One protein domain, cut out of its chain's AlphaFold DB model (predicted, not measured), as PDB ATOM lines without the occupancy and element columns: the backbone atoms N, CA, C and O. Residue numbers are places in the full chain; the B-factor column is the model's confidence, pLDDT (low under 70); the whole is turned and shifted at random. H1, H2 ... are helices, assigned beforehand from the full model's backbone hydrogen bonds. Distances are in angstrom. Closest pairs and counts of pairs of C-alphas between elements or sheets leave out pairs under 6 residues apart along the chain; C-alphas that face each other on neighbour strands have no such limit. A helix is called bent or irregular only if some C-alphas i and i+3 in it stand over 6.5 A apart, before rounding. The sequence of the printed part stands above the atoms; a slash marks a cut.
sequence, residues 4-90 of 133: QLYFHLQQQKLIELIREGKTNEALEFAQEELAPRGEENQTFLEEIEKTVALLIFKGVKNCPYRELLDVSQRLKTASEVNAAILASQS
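AT A GLANCE: This is residues 4 to 90 of the 133 residues of the protein "LisH and RanBPM domains containing protein" of Zea mays (UniProt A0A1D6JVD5). Three helices, H1, H2 and H3, form an up-and-down bundle, and the long helix H5 runs beside H1 on the side away from H2, with residues 85 to 90, of which 85 to 88 belong to H5, sticking out free. The short H4 sits near one end of H1, after the loop of residues 57 to 65. The printed part has 87 residues with five named helices, H1 to H5 in chain order, and no named strand; the class is all helix. It is compact, with a radius of gyration of the C-alphas of 13.4 A, yet elongated, spanning 46 by 28 by 21 A.

IN THESE COORDINATES: H5, residues 71 to 88, is 25.8 A long and ends at C-alpha 88 (365.616, 374.753, 317.928). H2, residues 23 to 40, is 25.0 A long, with a kink of 39 degrees near residue 33; it is only just irregular, C-alphas 33 and 36 being 6.7 A apart. H1, residues 4 to 19, starts at C-alpha 4 (354.015, 384.437, 319.333) and measures 22.5 A. H3, residues 42 to 56, measures 21.1 A; H4 is residues 66 to 69.

HOW THE PARTS SIT: H1 is the hub. It touches H2 in a hairpin, closest C-alphas Leu 17 and Ala 26, 5.3 A, and H3, Ile 18 and Leu 55, 6.8 A. H2 and H3 form a hairpin at a shallow tilt of 15 degrees, closest C-alphas Gly 38 and Leu 45, 4.0 A. Residues 74 to 81 of H5 touch residues 5 to 12 of H1, opposite ways at a shallow tilt of 30 degrees, closest C-alphas His 8 and Thr 77, 6.6 A. H4 only just touches H1, with 3 pairs of C-alphas within 8 A, at residues 15 to 19 of H1 alone; the closest are Ile 15 and Leu 69, 6.7 A. H5 is apart from H2 and H3. Every O i to N i+4 pair is within hydrogen-bond range in H1 and H5, but 10 of 14 in H2 and 8 of 11 in H3; H4 is too short for such a pair.

THE WHOLE: The C-alphas farthest apart, Lys 58 and Ser 90, are 45.8 A apart. The printed part has no cut, and no link is long. The model's pLDDT is under 70 at residues 58 to 60 and 90.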
ATOM      1  N   GLN A   4     355.312 384.906 319.810       89.75
ATOM      2  CA  GLN A   4     354.015 384.437 319.333       89.75
ATOM      3  C   GLN A   4     353.694 383.032 319.847       89.75
ATOM      4  O   GLN A   4     352.598 382.796 320.345       89.75
ATOM      5  N   LEU A   5     354.665 382.112 319.810       90.69
ATOM      6  CA  LEU A   5     354.477 380.771 320.372       90.69
ATOM      7  C   LEU A   5     354.209 380.830 321.877       90.69
ATOM      8  O   LEU A   5     353.341 380.124 322.382       90.69
ATOM      9  N   TYR A   6     354.959 381.669 322.595       90.94
ATOM     10  CA  TYR A   6     354.737 381.843 324.024       90.94
ATOM     11  C   TYR A   6     353.315 382.346 324.287       90.94
ATOM     12  O   TYR A   6     352.634 381.817 325.159       90.94
ATOM     13  N   PHE A   7     352.847 383.340 323.524       93.25
ATOM     14  CA  PHE A   7     351.475 383.827 323.636       93.25
ATOM     15  C   PHE A   7     350.454 382.701 323.411       93.25
ATOM     16  O   PHE A   7     349.597 382.494 324.266       93.25
ATOM     17  N   HIS A   8     350.585 381.920 322.335       94.00
ATOM     18  CA  HIS A   8     349.668 380.811 322.050       94.00
ATOM     19  C   HIS A   8     349.680 379.726 323.138       94.00
ATOM     20  O   HIS A   8     348.633 379.164 323.454       94.00
ATOM     21  N   LEU A   9     350.825 379.474 323.784       94.38
ATOM     22  CA  LEU A   9     350.901 378.591 324.952       94.38
ATOM     23  C   LEU A   9     350.111 379.129 326.151       94.38
ATOM     24  O   LEU A   9     349.351 378.378 326.763       94.38
ATOM     25  N   GLN A  10     350.256 380.416 326.478       95.25
ATOM     26  CA  GLN A  10     349.498 381.012 327.583       95.25
ATOM     27  C   GLN A  10     348.004 381.102 327.264       95.25
ATOM     28  O   GLN A  10     347.175 380.793 328.117       95.25
ATOM     29  N   GLN A  11     347.645 381.429 326.022       94.88
ATOM     30  CA  GLN A  11     346.261 381.385 325.555       94.88
ATOM     31  C   GLN A  11     345.679 379.971 325.709       94.88
ATOM     32  O   GLN A  11     344.580 379.816 326.239       94.88
ATOM     33  N   GLN A  12     346.429 378.925 325.332       95.69
ATOM     34  CA  GLN A  12     345.995 377.541 325.523       95.69
ATOM     35  C   GLN A  12     345.797 377.207 327.005       95.69
ATOM     36  O   GLN A  12     344.801 376.577 327.350       95.69
ATOM     37  N   LYS A  13     346.695 377.652 327.890       95.25
ATOM     38  CA  LYS A  13     346.544 377.460 329.339       95.25
ATOM     39  C   LYS A  13     345.264 378.114 329.868       95.25
ATOM     40  O   LYS A  13     344.537 377.475 330.622       95.25
ATOM     41  N   LEU A  14     344.957 379.340 329.438       94.88
ATOM     42  CA  LEU A  14     343.701 380.003 329.796       94.88
ATOM     43  C   LEU A  14     342.485 379.185 329.328       94.88
ATOM     44  O   LEU A  14     341.570 378.950 330.111       94.88
ATOM     45  N   ILE A  15     342.494 378.698 328.084       93.81
ATOM     46  CA  ILE A  15     341.424 377.845 327.536       93.81
ATOM     47  C   ILE A  15     341.212 376.588 328.395       93.81
ATOM     48  O   ILE A  15     340.068 376.202 328.638       93.81
ATOM     49  N   GLU A  16     342.284 375.953 328.880       94.38
ATOM     50  CA  GLU A  16     342.170 374.781 329.758       94.38
ATOM     51  C   GLU A  16     341.580 375.133 331.134       94.38
ATOM     52  O   GLU A  16     340.690 374.425 331.603       94.38
ATOM     53  N   LEU A  17     341.971 376.261 331.743       94.00
ATOM     54  CA  LEU A  17     341.364 376.732 332.999       94.00
ATOM     55  C   LEU A  17     339.855 376.976 332.844       94.00
ATOM     56  O   LEU A  17     339.059 376.589 333.705       94.00
ATOM     57  N   ILE A  18     339.449 377.562 331.713       91.12
ATOM     58  CA  ILE A  18     338.038 377.781 331.367       91.12
ATOM     59  C   ILE A  18     337.310 376.442 331.204       91.12
ATOM     60  O   ILE A  18     336.209 376.268 331.729       91.12
ATOM     61  N   ARG A  19     337.923 375.474 330.511       89.06
ATOM     62  CA  ARG A  19     337.353 374.135 330.300       89.06
ATOM     63  C   ARG A  19     337.158 373.372 331.615       89.06
ATOM     64  O   ARG A  19     336.169 372.656 331.749       89.06
ATOM     65  N   GLU A  20     338.061 373.542 332.577       91.38
ATOM     66  CA  GLU A  20     337.967 372.957 333.922       91.38
ATOM     67  C   GLU A  20     336.956 373.678 334.834       91.38
ATOM     68  O   GLU A  20     336.692 373.222 335.946       91.38
ATOM     69  N   GLY A  21     336.369 374.794 334.389       89.69
ATOM     70  CA  GLY A  21     335.429 375.593 335.180       89.69
ATOM     71  C   GLY A  21     336.095 376.451 336.262       89.69
ATOM     72  O   GLY A  21     335.401 377.057 337.084       89.69
ATOM     73  N   LYS A  22     337.429 376.554 336.257       92.69
ATOM     74  CA  LYS A  22     338.230 377.324 337.218       92.69
ATOM     75  C   LYS A  22     338.206 378.816 336.888       92.69
ATOM     76  O   LYS A  22     339.199 379.411 336.486       92.69
ATOM     77  N   THR A  23     337.037 379.424 337.051       90.50
ATOM     78  CA  THR A  23     336.751 380.799 336.602       90.50
ATOM     79  C   THR A  23     337.657 381.842 337.262       90.50
ATOM     80  O   THR A  23     338.162 382.726 336.577       90.50
ATOM     81  N   ASN A  24     337.893 381.732 338.573       92.38
ATOM     82  CA  ASN A  24     338.733 382.690 339.302       92.38
ATOM     83  C   ASN A  24     340.201 382.593 338.870       92.38
ATOM     84  O   ASN A  24     340.793 383.612 338.534       92.38
ATOM     85  N   GLU A  25     340.748 381.374 338.796       94.81
ATOM     86  CA  GLU A  25     342.124 381.137 338.331       94.81
ATOM     87  C   GLU A  25     342.306 381.594 336.878       94.81
ATOM     88  O   GLU A  25     343.322 382.188 336.535       94.81
ATOM     89  N   ALA A  26     341.311 381.353 336.016       93.69
ATOM     90  CA  ALA A  26     341.319 381.821 334.634       93.69
ATOM     91  C   ALA A  26     341.363 383.355 334.548       93.69
ATOM     92  O   ALA A  26     342.105 383.904 333.736       93.69
ATOM     93  N   LEU A  27     340.579 384.048 335.381       92.88
ATOM     94  CA  LEU A  27     340.523 385.507 335.390       92.88
ATOM     95  C   LEU A  27     341.826 386.126 335.908       92.88
ATOM     96  O   LEU A  27     342.352 387.036 335.272       92.88
ATOM     97  N   GLU A  28     342.350 385.614 337.022       95.44
ATOM     98  CA  GLU A  28     343.634 386.032 337.596       95.44
ATOM     99  C   GLU A  28     344.766 385.826 336.583       95.44
ATOM    100  O   GLU A  28     345.474 386.764 336.227       95.44
ATOM    101  N   PHE A  29     344.840 384.632 335.992       95.31
ATOM    102  CA  PHE A  29     345.835 384.311 334.978       95.31
ATOM    103  C   PHE A  29     345.735 385.214 333.736       95.31
ATOM    104  O   PHE A  29     346.754 385.651 333.200       95.31
ATOM    105  N   ALA A  30     344.523 385.526 333.265       93.62
ATOM    106  CA  ALA A  30     344.342 386.433 332.133       93.62
ATOM    107  C   ALA A  30     344.856 387.853 332.436       93.62
ATOM    108  O   ALA A  30     345.439 388.492 331.560       93.62
ATOM    109  N   GLN A  31     344.662 388.335 333.665       93.25
ATOM    110  CA  GLN A  31     345.111 389.661 334.090       93.25
ATOM    111  C   GLN A  31     346.631 389.733 334.252       93.25
ATOM    112  O   GLN A  31     347.241 390.691 333.788       93.25
ATOM    113  N   GLU A  32     347.246 388.730 334.874       93.62
ATOM    114  CA  GLU A  32     348.684 388.750 335.162       93.62
ATOM    115  C   GLU A  32     349.541 388.453 333.925       93.62
ATOM    116  O   GLU A  32     350.547 389.119 333.685       93.62
ATOM    117  N   GLU A  33     349.141 387.470 333.114       91.88
ATOM    118  CA  GLU A  33     350.017 386.913 332.073       91.88
ATOM    119  C   GLU A  33     349.672 387.390 330.660       91.88
ATOM    120  O   GLU A  33     350.563 387.523 329.812       91.88
ATOM    121  N   LEU A  34     348.384 387.621 330.379       90.31
ATOM    122  CA  LEU A  34     347.906 387.950 329.034       90.31
ATOM    123  C   LEU A  34     347.667 389.448 328.835       90.31
ATOM    124  O   LEU A  34     348.018 389.955 327.771       90.31
ATOM    125  N   ALA A  35     347.138 390.167 329.830       89.94
ATOM    126  CA  ALA A  35     346.834 391.594 329.693       89.94
ATOM    127  C   ALA A  35     348.047 392.447 329.258       89.94
ATOM    128  O   ALA A  35     347.908 393.160 328.260       89.94
ATOM    129  N   PRO A  36     349.256 392.305 329.851       90.38
ATOM    130  CA  PRO A  36     350.424 393.081 329.417       90.38
ATOM    131  C   PRO A  36     350.793 392.850 327.943       90.38
ATOM    132  O   PRO A  36     351.273 393.742 327.255       90.38
ATOM    133  N   ARG A  37     350.524 391.649 327.417       87.50
ATOM    134  CA  ARG A  37     350.824 391.282 326.022       87.50
ATOM    135  C   ARG A  37     349.800 391.832 325.038       87.50
ATOM    136  O   ARG A  37     350.134 392.041 323.875       87.50
ATOM    137  N   GLY A  38     348.560 392.017 325.490       88.56
ATOM    138  CA  GLY A  38     347.511 392.669 324.712       88.56
ATOM    139  C   GLY A  38     347.803 394.155 324.503       88.56
ATOM    140  O   GLY A  38     347.563 394.668 323.416       88.56
ATOM    141  N   GLU A  39     348.392 394.822 325.499       87.94
ATOM    142  CA  GLU A  39     348.795 396.234 325.396       87.94
ATOM    143  C   GLU A  39     349.902 396.454 324.355       87.94
ATOM    144  O   GLU A  39     349.907 397.454 323.639       87.94
ATOM    145  N   GLU A  40     350.824 395.496 324.229       87.06
ATOM    146  CA  GLU A  40     351.941 395.567 323.283       87.06
ATOM    147  C   GLU A  40     351.558 395.166 321.848       87.06
ATOM    148  O   GLU A  40     352.270 395.505 320.898       87.06
ATOM    149  N   ASN A  41     350.465 394.414 321.662       90.75
ATOM    150  CA  ASN A  41     350.095 393.859 320.363       90.75
ATOM    151  C   ASN A  41     348.576 393.720 320.188       90.75
ATOM    152  O   ASN A  41     347.942 392.819 320.740       90.75
ATOM    153  N   GLN A  42     348.025 394.530 319.281       91.62
ATOM    154  CA  GLN A  42     346.603 394.530 318.928       91.62
ATOM    155  C   GLN A  42     346.072 393.150 318.501       91.62
ATOM    156  O   GLN A  42     344.953 392.785 318.844       91.62
ATOM    157  N   THR A  43     346.875 392.351 317.791       92.06
ATOM    158  CA  THR A  43     346.455 391.005 317.362       92.06
ATOM    159  C   THR A  43     346.303 390.068 318.561       92.06
ATOM    160  O   THR A  43     345.409 389.228 318.590       92.06
ATOM    161  N   PHE A  44     347.166 390.207 319.572       92.75
ATOM    162  CA  PHE A  44     347.054 389.430 320.805       92.75
ATOM    163  C   PHE A  44     345.863 389.884 321.635       92.75
ATOM    164  O   PHE A  44     345.168 389.034 322.183       92.75
ATOM    165  N   LEU A  45     345.586 391.189 321.679       92.69
ATOM    166  CA  LEU A  45     344.407 391.719 322.358       92.69
ATOM    167  C   LEU A  45     343.113 391.103 321.811       92.69
ATOM    168  O   LEU A  45     342.323 390.575 322.588       92.69
ATOM    169  N   GLU A  46     342.943 391.066 320.488       93.00
ATOM    170  CA  GLU A  46     341.771 390.445 319.852       93.00
ATOM    171  C   GLU A  46     341.622 388.961 320.229       93.00
ATOM    172  O   GLU A  46     340.523 388.469 320.481       93.00
ATOM    173  N   GLU A  47     342.728 388.221 320.286       93.06
ATOM    174  CA  GLU A  47     342.731 386.808 320.676       93.06
ATOM    175  C   GLU A  47     342.415 386.607 322.169       93.06
ATOM    176  O   GLU A  47     341.718 385.653 322.543       93.06
ATOM    177  N   ILE A  48     342.872 387.520 323.028       93.75
ATOM    178  CA  ILE A  48     342.538 387.537 324.457       93.75
ATOM    179  C   ILE A  48     341.047 387.810 324.638       93.75
ATOM    180  O   ILE A  48     340.390 387.065 325.360       93.75
ATOM    181  N   GLU A  49     340.490 388.813 323.956       92.81
ATOM    182  CA  GLU A  49     339.067 389.163 324.032       92.81
ATOM    183  C   GLU A  49     338.172 387.976 323.660       92.81
ATOM    184  O   GLU A  49     337.239 387.648 324.398       92.81
ATOM    185  N   LYS A  50     338.496 387.265 322.572       92.75
ATOM    186  CA  LYS A  50     337.783 386.039 322.171       92.75
ATOM    187  C   LYS A  50     337.848 384.958 323.248       92.75
ATOM    188  O   LYS A  50     336.852 384.289 323.522       92.75
ATOM    189  N   THR A  51     339.014 384.792 323.869       92.31
ATOM    190  CA  THR A  51     339.234 383.762 324.889       92.31
ATOM    191  C   THR A  51     338.510 384.106 326.192       92.31
ATOM    192  O   THR A  51     337.820 383.262 326.754       92.31
ATOM    193  N   VAL A  52     338.589 385.356 326.655       90.81
ATOM    194  CA  VAL A  52     337.903 385.833 327.867       90.81
ATOM    195  C   VAL A  52     336.389 385.871 327.668       90.81
ATOM    196  O   VAL A  52     335.645 385.589 328.606       90.81
ATOM    197  N   ALA A  53     335.901 386.119 326.449       91.31
ATOM    198  CA  ALA A  53     334.477 386.030 326.149       91.31
ATOM    199  C   ALA A  53     333.889 384.655 326.520       91.31
ATOM    200  O   ALA A  53     332.747 384.594 326.977       91.31
ATOM    201  N   LEU A  54     334.665 383.565 326.436       89.56
ATOM    202  CA  LEU A  54     334.231 382.227 326.869       89.56
ATOM    203  C   LEU A  54     333.809 382.174 328.349       89.56
ATOM    204  O   LEU A  54     332.952 381.364 328.691       89.56
ATOM    205  N   LEU A  55     334.365 383.035 329.212       87.75
ATOM    206  CA  LEU A  55     333.982 383.149 330.627       87.75
ATOM    207  C   LEU A  55     332.637 383.863 330.824       87.75
ATOM    208  O   LEU A  55     331.941 383.625 331.809       87.75
ATOM    209  N   ILE A  56     332.269 384.753 329.899       85.75
ATOM    210  CA  ILE A  56     331.080 385.609 330.007       85.75
ATOM    211  C   ILE A  56     329.825 384.848 329.565       85.75
ATOM    212  O   ILE A  56     328.747 384.995 330.154       85.75
ATOM    213  N   PHE A  57     329.938 384.022 328.524       83.94
ATOM    214  CA  PHE A  57     328.801 383.273 328.002       83.94
ATOM    215  C   PHE A  57     328.402 382.134 328.951       83.94
ATOM    216  O   PHE A  57     329.152 381.186 329.177       83.94
ATOM    217  N   LYS A  58     327.157 382.172 329.447       66.38
ATOM    218  CA  LYS A  58     326.544 381.060 330.191       66.38
ATOM    219  C   LYS A  58     326.279 379.883 329.245       66.38
ATOM    220  O   LYS A  58     325.189 379.742 328.694       66.38
ATOM    221  N   GLY A  59     327.299 379.049 329.054       65.12
ATOM    222  CA  GLY A  59     327.253 377.825 328.259       65.12
ATOM    223  C   GLY A  59     327.938 377.946 326.894       65.12
ATOM    224  O   GLY A  59     327.600 378.796 326.071       65.12
ATOM    225  N   VAL A  60     328.841 376.999 326.625       69.25
ATOM    226  CA  VAL A  60     329.698 376.925 325.424       69.25
ATOM    227  C   VAL A  60     328.910 376.979 324.109       69.25
ATOM    228  O   VAL A  60     329.390 377.512 323.115       69.25
ATOM    229  N   LYS A  61     327.674 376.466 324.084       74.06
ATOM    230  CA  LYS A  61     326.852 376.396 322.861       74.06
ATOM    231  C   LYS A  61     326.491 377.767 322.283       74.06
ATOM    232  O   LYS A  61     326.348 377.870 321.066       74.06
ATOM    233  N   ASN A  62     326.369 378.777 323.144       78.19
ATOM    234  CA  ASN A  62     325.945 380.127 322.773       78.19
ATOM    235  C   ASN A  62     327.125 381.074 322.523       78.19
ATOM    236  O   ASN A  62     326.910 382.210 322.111       78.19
ATOM    237  N   CYS A  63     328.356 380.628 322.785       82.81
ATOM    238  CA  CYS A  63     329.537 381.434 322.535       82.81
ATOM    239  C   CYS A  63     329.938 381.334 321.052       82.81
ATOM    240  O   CYS A  63     330.061 380.214 320.540       82.81
ATOM    241  N   PRO A  64     330.182 382.467 320.366       86.19
ATOM    242  CA  PRO A  64     330.662 382.460 318.987       86.19
ATOM    243  C   PRO A  64     332.076 381.888 318.840       86.19
ATOM    244  O   PRO A  64     332.421 381.514 317.731       86.19
ATOM    245  N   TYR A  65     332.847 381.793 319.932       89.44
ATOM    246  CA  TYR A  65     334.247 381.344 319.950       89.44
ATOM    247  C   TYR A  65     334.431 379.932 320.517       89.44
ATOM    248  O   TYR A  65     335.508 379.558 320.983       89.44
ATOM    249  N   ARG A  66     333.363 379.133 320.538       87.81
ATOM    250  CA  ARG A  66     333.366 377.774 321.103       87.81
ATOM    251  C   ARG A  66     334.393 376.842 320.456       87.81
ATOM    252  O   ARG A  66     334.794 375.866 321.080       87.81
ATOM    253  N   GLU A  67     334.813 377.127 319.228       89.62
ATOM    254  CA  GLU A  67     335.873 376.413 318.517       89.62
ATOM    255  C   GLU A  67     337.219 376.473 319.246       89.62
ATOM    256  O   GLU A  67     337.998 375.529 319.145       89.62
ATOM    257  N   LEU A  68     337.470 377.503 320.063       90.81
ATOM    258  CA  LEU A  68     338.662 377.561 320.915       90.81
ATOM    259  C   LEU A  68     338.688 376.426 321.950       90.81
ATOM    260  O   LEU A  68     339.756 376.005 322.388       90.81
ATOM    261  N   LEU A  69     337.521 375.889 322.321       88.75
ATOM    262  CA  LEU A  69     337.401 374.740 323.218       88.75
ATOM    263  C   LEU A  69     337.469 373.396 322.479       88.75
ATOM    264  O   LEU A  69     337.453 372.356 323.143       88.75
ATOM    265  N   ASP A  70     337.572 373.384 321.152       90.75
ATOM    266  CA  ASP A  70     337.672 372.159 320.368       90.75
ATOM    267  C   ASP A  70     339.059 371.497 320.490       90.75
ATOM    268  O   ASP A  70     340.060 372.100 320.891       90.75
ATOM    269  N   VAL A  71     339.135 370.210 320.144       89.88
ATOM    270  CA  VAL A  71     340.407 369.476 320.080       89.88
ATOM    271  C   VAL A  71     341.346 370.072 319.025       89.88
ATOM    272  O   VAL A  71     342.558 370.089 319.237       89.88
ATOM    273  N   SER A  72     340.814 370.607 317.924       91.88
ATOM    274  CA  SER A  72     341.603 371.237 316.859       91.88
ATOM    275  C   SER A  72     342.489 372.381 317.359       91.88
ATOM    276  O   SER A  72     343.640 372.475 316.931       91.88
ATOM    277  N   GLN A  73     342.021 373.181 318.321       92.06
ATOM    278  CA  GLN A  73     342.817 374.257 318.911       92.06
ATOM    279  C   GLN A  73     344.043 373.712 319.664       92.06
ATOM    280  O   GLN A  73     345.159 374.198 319.472       92.06
ATOM    281  N   ARG A  74     343.877 372.625 320.435       92.38
ATOM    282  CA  ARG A  74     345.001 371.932 321.097       92.38
ATOM    283  C   ARG A  74     346.003 371.379 320.087       92.38
ATOM    284  O   ARG A  74     347.209 371.501 320.289       92.38
ATOM    285  N   LEU A  75     345.509 370.781 319.001       92.06
ATOM    286  CA  LEU A  75     346.355 370.232 317.939       92.06
ATOM    287  C   LEU A  75     347.145 371.326 317.213       92.06
ATOM    288  O   LEU A  75     348.316 371.115 316.898       92.06
ATOM    289  N   LYS A  76     346.541 372.500 316.994       93.12
ATOM    290  CA  LYS A  76     347.217 373.660 316.403       93.12
ATOM    291  C   LYS A  76     348.395 374.107 317.271       93.12
ATOM    292  O   LYS A  76     349.527 374.112 316.786       93.12
ATOM    293  N   THR A  77     348.157 374.381 318.554       92.69
ATOM    294  CA  THR A  77     349.219 374.782 319.493       92.69
ATOM    295  C   THR A  77     350.308 373.709 319.592       92.69
ATOM    296  O   THR A  77     351.495 374.023 319.545       92.69
ATOM    297  N   ALA A  78     349.935 372.424 319.639       90.88
ATOM    298  CA  ALA A  78     350.897 371.320 319.643       90.88
ATOM    299  C   ALA A  78     351.766 371.289 318.374       90.88
ATOM    300  O   ALA A  78     352.974 371.069 318.457       90.88
ATOM    301  N   SER A  79     351.183 371.544 317.199       90.50
ATOM    302  CA  SER A  79     351.929 371.623 315.941       90.50
ATOM    303  C   SER A  79     352.930 372.780 315.938       90.50
ATOM    304  O   SER A  79     354.060 372.609 315.482       90.50
ATOM    305  N   GLU A  80     352.544 373.947 316.457       91.25
ATOM    306  CA  GLU A  80     353.430 375.114 316.559       91.25
ATOM    307  C   GLU A  80     354.599 374.862 317.521       91.25
ATOM    308  O   GLU A  80     355.750 375.166 317.196       91.25
ATOM    309  N   VAL A  81     354.321 374.239 318.671       90.56
ATOM    310  CA  VAL A  81     355.344 373.809 319.636       90.56
ATOM    311  C   VAL A  81     356.298 372.804 318.996       90.56
ATOM    312  O   VAL A  81     357.513 372.988 319.063       90.56
ATOM    313  N   ASN A  82     355.770 371.780 318.323       89.06
ATOM    314  CA  ASN A  82     356.578 370.766 317.648       89.06
ATOM    315  C   ASN A  82     357.502 371.391 316.597       89.06
ATOM    316  O   ASN A  82     358.696 371.099 316.578       89.06
ATOM    317  N   ALA A  83     356.978 372.295 315.765       86.75
ATOM    318  CA  ALA A  83     357.772 372.991 314.757       86.75
ATOM    319  C   ALA A  83     358.888 373.842 315.388       86.75
ATOM    320  O   ALA A  83     360.007 373.883 314.874       86.75
ATOM    321  N   ALA A  84     358.613 374.503 316.516       86.94
ATOM    322  CA  ALA A  84     359.607 375.302 317.224       86.94
ATOM    323  C   ALA A  84     360.690 374.452 317.905       86.94
ATOM    324  O   ALA A  84     361.854 374.851 317.906       86.94
ATOM    325  N   ILE A  85     360.331 373.282 318.444       84.88
ATOM    326  CA  ILE A  85     361.286 372.310 318.997       84.88
ATOM    327  C   ILE A  85     362.187 371.758 317.886       84.88
ATOM    328  O   ILE A  85     363.403 371.709 318.048       84.88
ATOM    329  N   LEU A  86     361.621 371.381 316.739       83.31
ATOM    330  CA  LEU A  86     362.412 370.905 315.602       83.31
ATOM    331  C   LEU A  86     363.390 371.980 315.115       83.31
ATOM    332  O   LEU A  86     364.581 371.705 314.956       83.31
ATOM    333  N   ALA A  87     362.907 373.216 314.967       82.69
ATOM    334  CA  ALA A  87     363.736 374.348 314.573       82.69
ATOM    335  C   ALA A  87     364.857 374.642 315.586       82.69
ATOM    336  O   ALA A  87     365.978 374.947 315.178       82.69
ATOM    337  N   SER A  88     364.593 374.532 316.895       80.88
ATOM    338  CA  SER A  88     365.616 374.753 317.928       80.88
ATOM    339  C   SER A  88     366.677 373.649 317.966       80.88
ATOM    340  O   SER A  88     367.818 373.921 318.325       80.88
ATOM    341  N   GLN A  89     366.335 372.435 317.526       80.69
ATOM    342  CA  GLN A  89     367.253 371.297 317.403       80.69
ATOM    343  C   GLN A  89     367.966 371.231 316.039       80.69
ATOM    344  O   GLN A  89     368.524 370.191 315.693       80.69
ATOM    345  N   SER A  90     367.924 372.301 315.232       67.38
ATOM    346  CA  SER A  90     368.488 372.341 313.867       67.38
ATOM    347  C   SER A  90     367.945 371.259 312.917       67.38
ATOM    348  O   SER A  90     368.558 370.957 311.893       67.38
TER     349      SER A  90